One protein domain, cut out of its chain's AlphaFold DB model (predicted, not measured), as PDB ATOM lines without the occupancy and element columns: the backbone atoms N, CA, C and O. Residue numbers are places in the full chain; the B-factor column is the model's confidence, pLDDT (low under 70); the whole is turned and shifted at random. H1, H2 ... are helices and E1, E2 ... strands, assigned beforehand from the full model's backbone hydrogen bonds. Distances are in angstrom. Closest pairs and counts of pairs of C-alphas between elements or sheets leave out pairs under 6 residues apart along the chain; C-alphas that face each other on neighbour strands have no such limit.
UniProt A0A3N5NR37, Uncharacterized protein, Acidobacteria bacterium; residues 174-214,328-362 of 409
ATOM      1  N   ALA A 174     -55.799 128.746 182.122       93.19
ATOM      2  CA  ALA A 174     -54.671 128.583 181.232       93.19
ATOM      3  C   ALA A 174     -53.802 127.388 181.652       93.19
ATOM      4  O   ALA A 174     -53.422 127.225 182.811       93.19
ATOM      5  N   VAL A 175     -53.460 126.558 180.672       92.88
ATOM      6  CA  VAL A 175     -52.636 125.354 180.814       92.88
ATOM      7  C   VAL A 175     -51.247 125.654 180.253       92.88
ATOM      8  O   VAL A 175     -50.807 125.093 179.253       92.88
ATOM      9  N   LEU A 176     -50.576 126.612 180.884       94.06
ATOM     10  CA  LEU A 176     -49.191 126.989 180.614       94.06
ATOM     11  C   LEU A 176     -48.432 126.906 181.934       94.06
ATOM     12  O   LEU A 176     -48.952 127.333 182.956       94.06
ATOM     13  N   LYS A 177     -47.212 126.382 181.946       94.94
ATOM     14  CA  LYS A 177     -46.330 126.437 183.112       94.94
ATOM     15  C   LYS A 177     -45.573 127.757 183.061       94.94
ATOM     16  O   LYS A 177     -44.671 127.935 182.244       94.94
ATOM     17  N   PHE A 178     -45.978 128.698 183.899       94.56
ATOM     18  CA  PHE A 178     -45.338 129.996 184.001       94.56
ATOM     19  C   PHE A 178     -45.321 130.449 185.456       94.56
ATOM     20  O   PHE A 178     -46.265 130.222 186.206       94.56
ATOM     21  N   ASN A 179     -44.225 131.088 185.848       95.25
ATOM     22  CA  ASN A 179     -43.998 131.541 187.210       95.25
ATOM     23  C   ASN A 179     -43.476 132.979 187.134       95.25
ATOM     24  O   ASN A 179     -42.383 133.215 186.616       95.25
ATOM     25  N   HIS A 180     -44.269 133.948 187.591       95.94
ATOM     26  CA  HIS A 180     -43.870 135.354 187.557       95.94
ATOM     27  C   HIS A 180     -42.715 135.621 188.524       95.94
ATOM     28  O   HIS A 180     -41.776 136.319 188.157       95.94
ATOM     29  N   GLU A 181     -42.732 135.033 189.721       95.94
ATOM     30  CA  GLU A 181     -41.719 135.263 190.759       95.94
ATOM     31  C   GLU A 181     -40.293 134.994 190.256       95.94
ATOM     32  O   GLU A 181     -39.396 135.797 190.501       95.94
ATOM     33  N   ILE A 182     -40.064 133.913 189.500       94.44
ATOM     34  CA  ILE A 182     -38.732 133.633 188.937       94.44
ATOM     35  C   ILE A 182     -38.334 134.628 187.845       94.44
ATOM     36  O   ILE A 182     -37.150 134.931 187.732       94.44
ATOM     37  N   HIS A 183     -39.295 135.146 187.076       95.06
ATOM     38  CA  HIS A 183     -39.054 136.110 185.998       95.06
ATOM     39  C   HIS A 183     -38.926 137.548 186.508       95.06
ATOM     40  O   HIS A 183     -38.435 138.400 185.778       95.06
ATOM     41  N   MET A 184     -39.334 137.824 187.748       94.50
ATOM     42  CA  MET A 184     -39.203 139.135 188.395       94.50
ATOM     43  C   MET A 184     -37.957 139.236 189.292       94.50
ATOM     44  O   MET A 184     -37.752 140.243 189.972       94.50
ATOM     45  N   LYS A 185     -37.102 138.202 189.316       93.38
ATOM     46  CA  LYS A 185     -35.808 138.260 190.008       93.38
ATOM     47  C   LYS A 185     -34.854 139.228 189.312       93.38
ATOM     48  O   LYS A 185     -34.955 139.499 188.118       93.38
ATOM     49  N   ARG A 186     -33.881 139.709 190.083       90.62
ATOM     50  CA  ARG A 186     -32.721 140.435 189.557       90.62
ATOM     51  C   ARG A 186     -31.710 139.445 188.973       90.62
ATOM     52  O   ARG A 186     -31.716 138.268 189.333       90.62
ATOM     53  N   ASP A 187     -30.855 139.941 188.084       90.31
ATOM     54  CA  ASP A 187     -29.709 139.212 187.522       90.31
ATOM     55  C   ASP A 187     -30.074 137.933 186.744       90.31
ATOM     56  O   ASP A 187     -29.360 136.927 186.760       90.31
ATOM     57  N   LEU A 188     -31.191 137.975 186.018       91.38
ATOM     58  CA  LEU A 188     -31.584 136.931 185.075       91.38
ATOM     59  C   LEU A 188     -30.543 136.798 183.967       91.38
ATOM     60  O   LEU A 188     -29.948 137.777 183.526       91.38
ATOM     61  N   ARG A 189     -30.344 135.580 183.460       86.94
ATOM     62  CA  ARG A 189     -29.421 135.347 182.343       86.94
ATOM     63  C   ARG A 189     -30.007 135.912 181.050       86.94
ATOM     64  O   ARG A 189     -30.893 135.304 180.458       86.94
ATOM     65  N   GLY A 190     -29.489 137.051 180.607       83.94
ATOM     66  CA  GLY A 190     -29.775 137.634 179.302       83.94
ATOM     67  C   GLY A 190     -28.667 137.354 178.286       83.94
ATOM     68  O   GLY A 190     -27.546 136.975 178.625       83.94
ATOM     69  N   ARG A 191     -28.967 137.597 177.005       77.75
ATOM     70  CA  ARG A 191     -28.015 137.431 175.893       77.75
ATOM     71  C   ARG A 191     -26.772 138.327 176.011       77.75
ATOM     72  O   ARG A 191     -25.705 137.932 175.554       77.75
ATOM     73  N   GLN A 192     -26.914 139.522 176.587       82.81
ATOM     74  CA  GLN A 192     -25.837 140.514 176.742       82.81
ATOM     75  C   GLN A 192     -25.254 140.553 178.168       82.81
ATOM     76  O   GLN A 192     -24.461 141.435 178.481       82.81
ATOM     77  N   GLY A 193     -25.641 139.609 179.030       86.19
ATOM     78  CA  GLY A 193     -25.272 139.584 180.444       86.19
ATOM     79  C   GLY A 193     -26.492 139.535 181.370       86.19
ATOM     80  O   GLY A 193     -27.616 139.333 180.898       86.19
ATOM     81  N   PRO A 194     -26.279 139.679 182.688       91.19
ATOM     82  CA  PRO A 194     -27.354 139.759 183.670       91.19
ATOM     83  C   PRO A 194     -28.362 140.863 183.325       91.19
ATOM     84  O   PRO A 194     -27.981 141.958 182.917       91.19
ATOM     85  N   THR A 195     -29.652 140.577 183.471       91.50
ATOM     86  CA  THR A 195     -30.744 141.505 183.156       91.50
ATOM     87  C   THR A 195     -31.874 141.403 184.181       91.50
ATOM     88  O   THR A 195     -31.948 140.444 184.948       91.50
ATOM     89  N   ALA A 196     -32.755 142.397 184.208       93.50
ATOM     90  CA  ALA A 196     -33.985 142.394 184.988       93.50
ATOM     91  C   ALA A 196     -35.142 142.757 184.056       93.50
ATOM     92  O   ALA A 196     -34.985 143.586 183.159       93.50
ATOM     93  N   LEU A 197     -36.286 142.103 184.249       93.69
ATOM     94  CA  LEU A 197     -37.475 142.343 183.443       93.69
ATOM     95  C   LEU A 197     -38.398 143.333 184.147       93.69
ATOM     96  O   LEU A 197     -38.671 143.202 185.337       93.69
ATOM     97  N   GLU A 198     -38.933 144.271 183.374       92.94
ATOM     98  CA  GLU A 198     -40.036 145.139 183.786       92.94
ATOM     99  C   GLU A 198     -41.371 144.570 183.292       92.94
ATOM    100  O   GLU A 198     -41.404 143.840 182.294       92.94
ATOM    101  N   CYS A 199     -42.491 144.948 183.918       93.69
ATOM    102  CA  CYS A 199     -43.826 144.456 183.542       93.69
ATOM    103  C   CYS A 199     -44.119 144.650 182.045       93.69
ATOM    104  O   CYS A 199     -44.639 143.752 181.382       93.69
ATOM    105  N   VAL A 200     -43.718 145.805 181.504       92.12
ATOM    106  CA  VAL A 200     -43.927 146.201 180.103       92.12
ATOM    107  C   VAL A 200     -43.110 145.391 179.095       92.12
ATOM    108  O   VAL A 200     -43.404 145.439 177.905       92.12
ATOM    109  N   THR A 201     -42.124 144.610 179.550       92.38
ATOM    110  CA  THR A 201     -41.358 143.693 178.685       92.38
ATOM    111  C   THR A 201     -42.254 142.591 178.111       92.38
ATOM    112  O   THR A 201     -42.068 142.150 176.977       92.38
ATOM    113  N   CYS A 202     -43.258 142.167 178.885       92.19
ATOM    114  CA  CYS A 202     -44.259 141.188 178.460       92.19
ATOM    115  C   CYS A 202     -45.617 141.852 178.209       92.19
ATOM    116  O   CYS A 202     -46.247 141.620 177.181       92.19
ATOM    117  N   HIS A 203     -46.064 142.710 179.126       92.06
ATOM    118  CA  HIS A 203     -47.376 143.349 179.081       92.06
ATOM    119  C   HIS A 203     -47.301 144.721 178.417       92.06
ATOM    120  O   HIS A 203     -47.281 145.749 179.090       92.06
ATOM    121  N   VAL A 204     -47.281 144.738 177.085       87.75
ATOM    122  CA  VAL A 204     -47.234 145.989 176.320       87.75
ATOM    123  C   VAL A 204     -48.614 146.663 176.329       87.75
ATOM    124  O   VAL A 204     -49.586 146.065 175.843       87.75
ATOM    125  N   PRO A 205     -48.733 147.903 176.849       80.94
ATOM    126  CA  PRO A 205     -49.983 148.648 176.801       80.94
ATOM    127  C   PRO A 205     -50.403 148.932 175.357       80.94
ATOM    128  O   PRO A 205     -49.730 149.661 174.630       80.94
ATOM    129  N   GLY A 206     -51.527 148.350 174.936       69.06
ATOM    130  CA  GLY A 206     -52.279 148.827 173.775       69.06
ATOM    131  C   GLY A 206     -53.219 149.967 174.182       69.06
ATOM    132  O   GLY A 206     -53.336 150.274 175.367       69.06
ATOM    133  N   ARG A 207     -53.924 150.593 173.224       63.38
ATOM    134  CA  ARG A 207     -54.954 151.599 173.560       63.38
ATOM    135  C   ARG A 207     -56.091 150.961 174.364       63.38
ATOM    136  O   ARG A 207     -56.361 151.385 175.475       63.38
ATOM    137  N   THR A 208     -56.725 149.913 173.837       68.56
ATOM    138  CA  THR A 208     -57.639 148.990 174.543       68.56
ATOM    139  C   THR A 208     -57.967 147.864 173.545       68.56
ATOM    140  O   THR A 208     -58.552 148.192 172.510       68.56
ATOM    141  N   PRO A 209     -57.619 146.576 173.751       78.50
ATOM    142  CA  PRO A 209     -56.992 145.930 174.917       78.50
ATOM    143  C   PRO A 209     -55.446 146.003 174.938       78.50
ATOM    144  O   PRO A 209     -54.830 146.588 174.048       78.50
ATOM    145  N   MET A 210     -54.825 145.401 175.965       85.00
ATOM    146  CA  MET A 210     -53.378 145.111 176.008       85.00
ATOM    147  C   MET A 210     -52.956 144.253 174.806       85.00
ATOM    148  O   MET A 210     -53.746 143.440 174.321       85.00
ATOM    149  N   ALA A 211     -51.711 144.397 174.347       86.44
ATOM    150  CA  ALA A 211     -51.195 143.538 173.284       86.44
ATOM    151  C   ALA A 211     -51.052 142.079 173.771       86.44
ATOM    152  O   ALA A 211     -50.730 141.853 174.943       86.44
ATOM    153  N   PRO A 212     -51.270 141.080 172.898       87.62
ATOM    154  CA  PRO A 212     -51.085 139.682 173.264       87.62
ATOM    155  C   PRO A 212     -49.608 139.364 173.526       87.62
ATOM    156  O   PRO A 212     -48.723 139.796 172.785       87.62
ATOM    157  N   VAL A 213     -49.354 138.549 174.551       90.44
ATOM    158  CA  VAL A 213     -48.026 137.985 174.825       90.44
ATOM    159  C   VAL A 213     -47.771 136.836 173.854       90.44
ATOM    160  O   VAL A 213     -48.589 135.923 173.739       90.44
ATOM    161  N   THR A 214     -46.636 136.862 173.158       92.12
ATOM    162  CA  THR A 214     -46.255 135.828 172.186       92.12
ATOM    163  C   THR A 214     -44.849 135.316 172.464       92.12
ATOM    164  O   THR A 214     -43.992 136.058 172.945       92.12
ATOM    165  N   SER A 328     -57.292 136.100 176.354       80.81
ATOM    166  CA  SER A 328     -56.960 137.409 175.770       80.81
ATOM    167  C   SER A 328     -57.557 138.582 176.556       80.81
ATOM    168  O   SER A 328     -57.040 139.695 176.490       80.81
ATOM    169  N   ALA A 329     -58.632 138.343 177.316       85.62
ATOM    170  CA  ALA A 329     -59.284 139.343 178.156       85.62
ATOM    171  C   ALA A 329     -59.912 138.712 179.408       85.62
ATOM    172  O   ALA A 329     -60.678 137.753 179.321       85.62
ATOM    173  N   TRP A 330     -59.625 139.293 180.576       88.62
ATOM    174  CA  TRP A 330     -60.209 138.889 181.863       88.62
ATOM    175  C   TRP A 330     -61.564 139.539 182.158       88.62
ATOM    176  O   TRP A 330     -62.372 138.977 182.895       88.62
ATOM    177  N   MET A 331     -61.819 140.714 181.579       88.44
ATOM    178  CA  MET A 331     -63.052 141.485 181.759       88.44
ATOM    179  C   MET A 331     -63.625 141.861 180.382       88.44
ATOM    180  O   MET A 331     -63.568 143.021 179.992       88.44
ATOM    181  N   PRO A 332     -64.161 140.895 179.610       84.69
ATOM    182  CA  PRO A 332     -64.550 141.107 178.208       84.69
ATOM    183  C   PRO A 332     -65.726 142.077 178.014       84.69
ATOM    184  O   PRO A 332     -65.992 142.503 176.896       84.69
ATOM    185  N   HIS A 333     -66.450 142.409 179.086       85.69
ATOM    186  CA  HIS A 333     -67.563 143.366 179.069       85.69
ATOM    187  C   HIS A 333     -67.180 144.751 179.595       85.69
ATOM    188  O   HIS A 333     -68.052 145.609 179.713       85.69
ATOM    189  N   ALA A 334     -65.908 144.953 179.942       88.12
ATOM    190  CA  ALA A 334     -65.388 146.237 180.367       88.12
ATOM    191  C   ALA A 334     -64.349 146.738 179.357       88.12
ATOM    192  O   ALA A 334     -63.556 145.964 178.820       88.12
ATOM    193  N   ARG A 335     -64.325 148.048 179.132       84.19
ATOM    194  CA  ARG A 335     -63.247 148.747 178.439       84.19
ATOM    195  C   ARG A 335     -62.412 149.456 179.495       84.19
ATOM    196  O   ARG A 335     -62.891 150.370 180.150       84.19
ATOM    197  N   PHE A 336     -61.178 149.001 179.682       86.38
ATOM    198  CA  PHE A 336     -60.242 149.616 180.620       86.38
ATOM    199  C   PHE A 336     -59.036 150.172 179.867       86.38
ATOM    200  O   PHE A 336     -58.281 149.421 179.243       86.38
ATOM    201  N   ASP A 337     -58.859 151.488 179.944       86.19
ATOM    202  CA  ASP A 337     -57.753 152.199 179.317       86.19
ATOM    203  C   ASP A 337     -56.553 152.288 180.278       86.19
ATOM    204  O   ASP A 337     -56.547 153.066 181.237       86.19
ATOM    205  N   HIS A 338     -55.509 151.498 180.006       89.38
ATOM    206  CA  HIS A 338     -54.243 151.582 180.743       89.38
ATOM    207  C   HIS A 338     -53.502 152.903 180.471       89.38
ATOM    208  O   HIS A 338     -52.692 153.321 181.294       89.38
ATOM    209  N   GLY A 339     -53.785 153.585 179.353       88.12
ATOM    210  CA  GLY A 339     -53.221 154.885 178.986       88.12
ATOM    211  C   GLY A 339     -53.545 155.975 180.006       88.12
ATOM    212  O   GLY A 339     -52.651 156.692 180.451       88.12
ATOM    213  N   ALA A 340     -54.798 156.026 180.466       88.50
ATOM    214  CA  ALA A 340     -55.230 156.940 181.525       88.50
ATOM    215  C   ALA A 340     -54.554 156.671 182.890       88.50
ATOM    216  O   ALA A 340     -54.586 157.527 183.771       88.50
ATOM    217  N   HIS A 341     -53.916 155.506 183.054       90.06
ATOM    218  CA  HIS A 341     -53.321 155.029 184.305       90.06
ATOM    219  C   HIS A 341     -51.788 154.892 184.244       90.06
ATOM    220  O   HIS A 341     -51.183 154.318 185.145       90.06
ATOM    221  N   GLN A 342     -51.128 155.438 183.215       87.62
ATOM    222  CA  GLN A 342     -49.673 155.305 183.009       87.62
ATOM    223  C   GLN A 342     -48.812 155.890 184.139       87.62
ATOM    224  O   GLN A 342     -47.662 155.495 184.303       87.62
ATOM    225  N   MET A 343     -49.363 156.811 184.932       89.50
ATOM    226  CA  MET A 343     -48.678 157.402 186.089       89.50
ATOM    227  C   MET A 343     -48.750 156.526 187.352       89.50
ATOM    228  O   MET A 343     -48.284 156.934 188.415       89.50
ATOM    229  N   THR A 344     -49.343 155.337 187.261       91.25
ATOM    230  CA  THR A 344     -49.499 154.385 188.362       91.25
ATOM    231  C   THR A 344     -48.663 153.130 188.101       91.25
ATOM    232  O   THR A 344     -48.561 152.664 186.968       91.25
ATOM    233  N   SER A 345     -48.046 152.562 189.143       92.69
ATOM    234  CA  SER A 345     -47.272 151.324 188.998       92.69
ATOM    235  C   SER A 345     -48.189 150.122 188.762       92.69
ATOM    236  O   SER A 345     -49.220 149.978 189.413       92.69
ATOM    237  N   CYS A 346     -47.796 149.189 187.888       93.12
ATOM    238  CA  CYS A 346     -48.604 147.992 187.613       93.12
ATOM    239  C   CYS A 346     -48.931 147.198 188.891       93.12
ATOM    240  O   CYS A 346     -50.027 146.654 189.033       93.12
ATOM    241  N   THR A 347     -47.994 147.162 189.841       93.56
ATOM    242  CA  THR A 347     -48.106 146.411 191.098       93.56
ATOM    243  C   THR A 347     -49.074 147.013 192.112       93.56
ATOM    244  O   THR A 347     -49.450 146.317 193.052       93.56
ATOM    245  N   SER A 348     -49.538 148.257 191.933       93.88
ATOM    246  CA  SER A 348     -50.600 148.803 192.789       93.88
ATOM    247  C   SER A 348     -51.962 148.158 192.512       93.88
ATOM    248  O   SER A 348     -52.868 148.254 193.338       93.88
ATOM    249  N   CYS A 349     -52.119 147.515 191.350       92.88
ATOM    250  CA  CYS A 349     -53.342 146.823 190.949       92.88
ATOM    251  C   CYS A 349     -53.127 145.316 190.757       92.88
ATOM    252  O   CYS A 349     -53.988 144.522 191.131       92.88
ATOM    253  N   HIS A 350     -51.983 144.912 190.203       94.31
ATOM    254  CA  HIS A 350     -51.677 143.521 189.876       94.31
ATOM    255  C   HIS A 350     -50.677 142.912 190.862       94.31
ATOM    256  O   HIS A 350     -49.500 143.270 190.882       94.31
ATOM    257  N   ALA A 351     -51.114 141.913 191.629       90.81
ATOM    258  CA  ALA A 351     -50.266 141.172 192.568       90.81
ATOM    259  C   ALA A 351     -49.415 140.089 191.868       90.81
ATOM    260  O   ALA A 351     -49.420 138.928 192.265       90.81
ATOM    261  N   ALA A 352     -48.715 140.454 190.789       93.38
ATOM    262  CA  ALA A 352     -48.050 139.494 189.905       93.38
ATOM    263  C   ALA A 352     -46.672 139.034 190.396       93.38
ATOM    264  O   ALA A 352     -46.296 137.887 190.187       93.38
ATOM    265  N   VAL A 353     -45.917 139.906 191.068       93.69
ATOM    266  CA  VAL A 353     -44.483 139.684 191.340       93.69
ATOM    267  C   VAL A 353     -44.178 138.489 192.243       93.69
ATOM    268  O   VAL A 353     -43.070 137.970 192.207       93.69
ATOM    269  N   THR A 354     -45.149 138.036 193.033       93.56
ATOM    270  CA  THR A 354     -45.016 136.876 193.929       93.56
ATOM    271  C   THR A 354     -45.736 135.633 193.413       93.56
ATOM    272  O   THR A 354     -45.757 134.618 194.104       93.56
ATOM    273  N   SER A 355     -46.367 135.699 192.237       96.19
ATOM    274  CA  SER A 355     -47.139 134.579 191.698       96.19
ATOM    275  C   SER A 355     -46.220 133.478 191.191       96.19
ATOM    276  O   SER A 355     -45.290 133.716 190.411       96.19
ATOM    277  N   ARG A 356     -46.502 132.260 191.646       95.62
ATOM    278  CA  ARG A 356     -45.727 131.061 191.312       95.62
ATOM    279  C   ARG A 356     -46.442 130.160 190.326       95.62
ATOM    280  O   ARG A 356     -45.767 129.427 189.606       95.62
ATOM    281  N   ASP A 357     -47.767 130.249 190.296       94.25
ATOM    282  CA  ASP A 357     -48.628 129.343 189.563       94.25
ATOM    283  C   ASP A 357     -49.464 130.115 188.549       94.25
ATOM    284  O   ASP A 357     -50.142 131.085 188.882       94.25
ATOM    285  N   THR A 358     -49.509 129.622 187.314       93.25
ATOM    286  CA  THR A 358     -50.364 130.186 186.260       93.25
ATOM    287  C   THR A 358     -51.831 130.256 186.669       93.25
ATOM    288  O   THR A 358     -52.534 131.143 186.213       93.25
ATOM    289  N   SER A 359     -52.296 129.358 187.545       93.25
ATOM    290  CA  SER A 359     -53.688 129.340 188.009       93.25
ATOM    291  C   SER A 359     -54.079 130.538 188.890       93.25
ATOM    292  O   SER A 359     -55.271 130.723 189.155       93.25
ATOM    293  N   ASP A 360     -53.108 131.335 189.349       94.31
ATOM    294  CA  ASP A 360     -53.344 132.538 190.144       94.31
ATOM    295  C   ASP A 360     -54.062 133.612 189.318       94.31
ATOM    296  O   ASP A 360     -53.646 133.967 188.215       94.31
ATOM    297  N   VAL A 361     -55.117 134.217 189.877       93.56
ATOM    298  CA  VAL A 361     -55.777 135.355 189.224       93.56
ATOM    299  C   VAL A 361     -55.161 136.675 189.671       93.56
ATOM    300  O   VAL A 361     -55.498 137.228 190.726       93.56
ATOM    301  N   LEU A 362     -54.298 137.211 188.810       93.81
ATOM    302  CA  LEU A 362     -53.510 138.427 189.042       93.81
ATOM    303  C   LEU A 362     -54.251 139.724 188.682       93.81
ATOM    304  O   LEU A 362     -53.629 140.770 188.517       93.81
TER     305      LEU A 362
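What this domain is: This is residues 174 to 214 and 328 to 362 of the 409 residues of an uncharacterized protein of Acidobacteria bacterium (UniProt A0A3N5NR37). There is little regular structure: a small two-strand hairpin, E1 and E2, makes one end of the longest axis, and a loop round His 333, part of the long stretch of residues 328 to 362 with no named element, makes the other. Two four-residue helices, H1 and H2, lie between. The 76 printed residues include, in chain order, H1, E1, E2 and H2; the sheet E1 - E2 is antiparallel, and the class is mixed, with only 14 residues in named elements. The whole is only just compact, close to loose, with a radius of gyration of the C-alphas of 13.7 A and spans of 40 by 29 by 24 A.

Where its parts are: E1, residues 188 to 190, is 6.1 A long; its C-alpha 188 is at (-31.584, 136.931, 185.075). E2, residues 193 to 195, is 6.4 A long. H1, residues 180 to 183, is 5.1 A long and begins at C-alpha 180, (-43.870, 135.354, 187.557). H2, residues 199 to 202, is 6.1 A long and ends at C-alpha 202, (-44.259, 141.188, 178.460).

How they stand to each other: E1 and E2 form a hairpin, antiparallel at 128 degrees, with N 188 and O 195 within hydrogen-bond range at 2.8 A. H1 and H2 are apart. Both helices are too short for an O i to N i+4 pair; each has its one O i to N i+3 pair within range.

The domain as a whole: The C-alphas of Gly 193 and His 333, the two farthest apart, are 42.5 A apart. Residues 215 to 327 are not printed, and 11.4 A separates C-alphas 214 and 328. The links H1 to E1, E1 to E2 and E2 to H2 are tight. Residues 206 to 208 have pLDDT under 70.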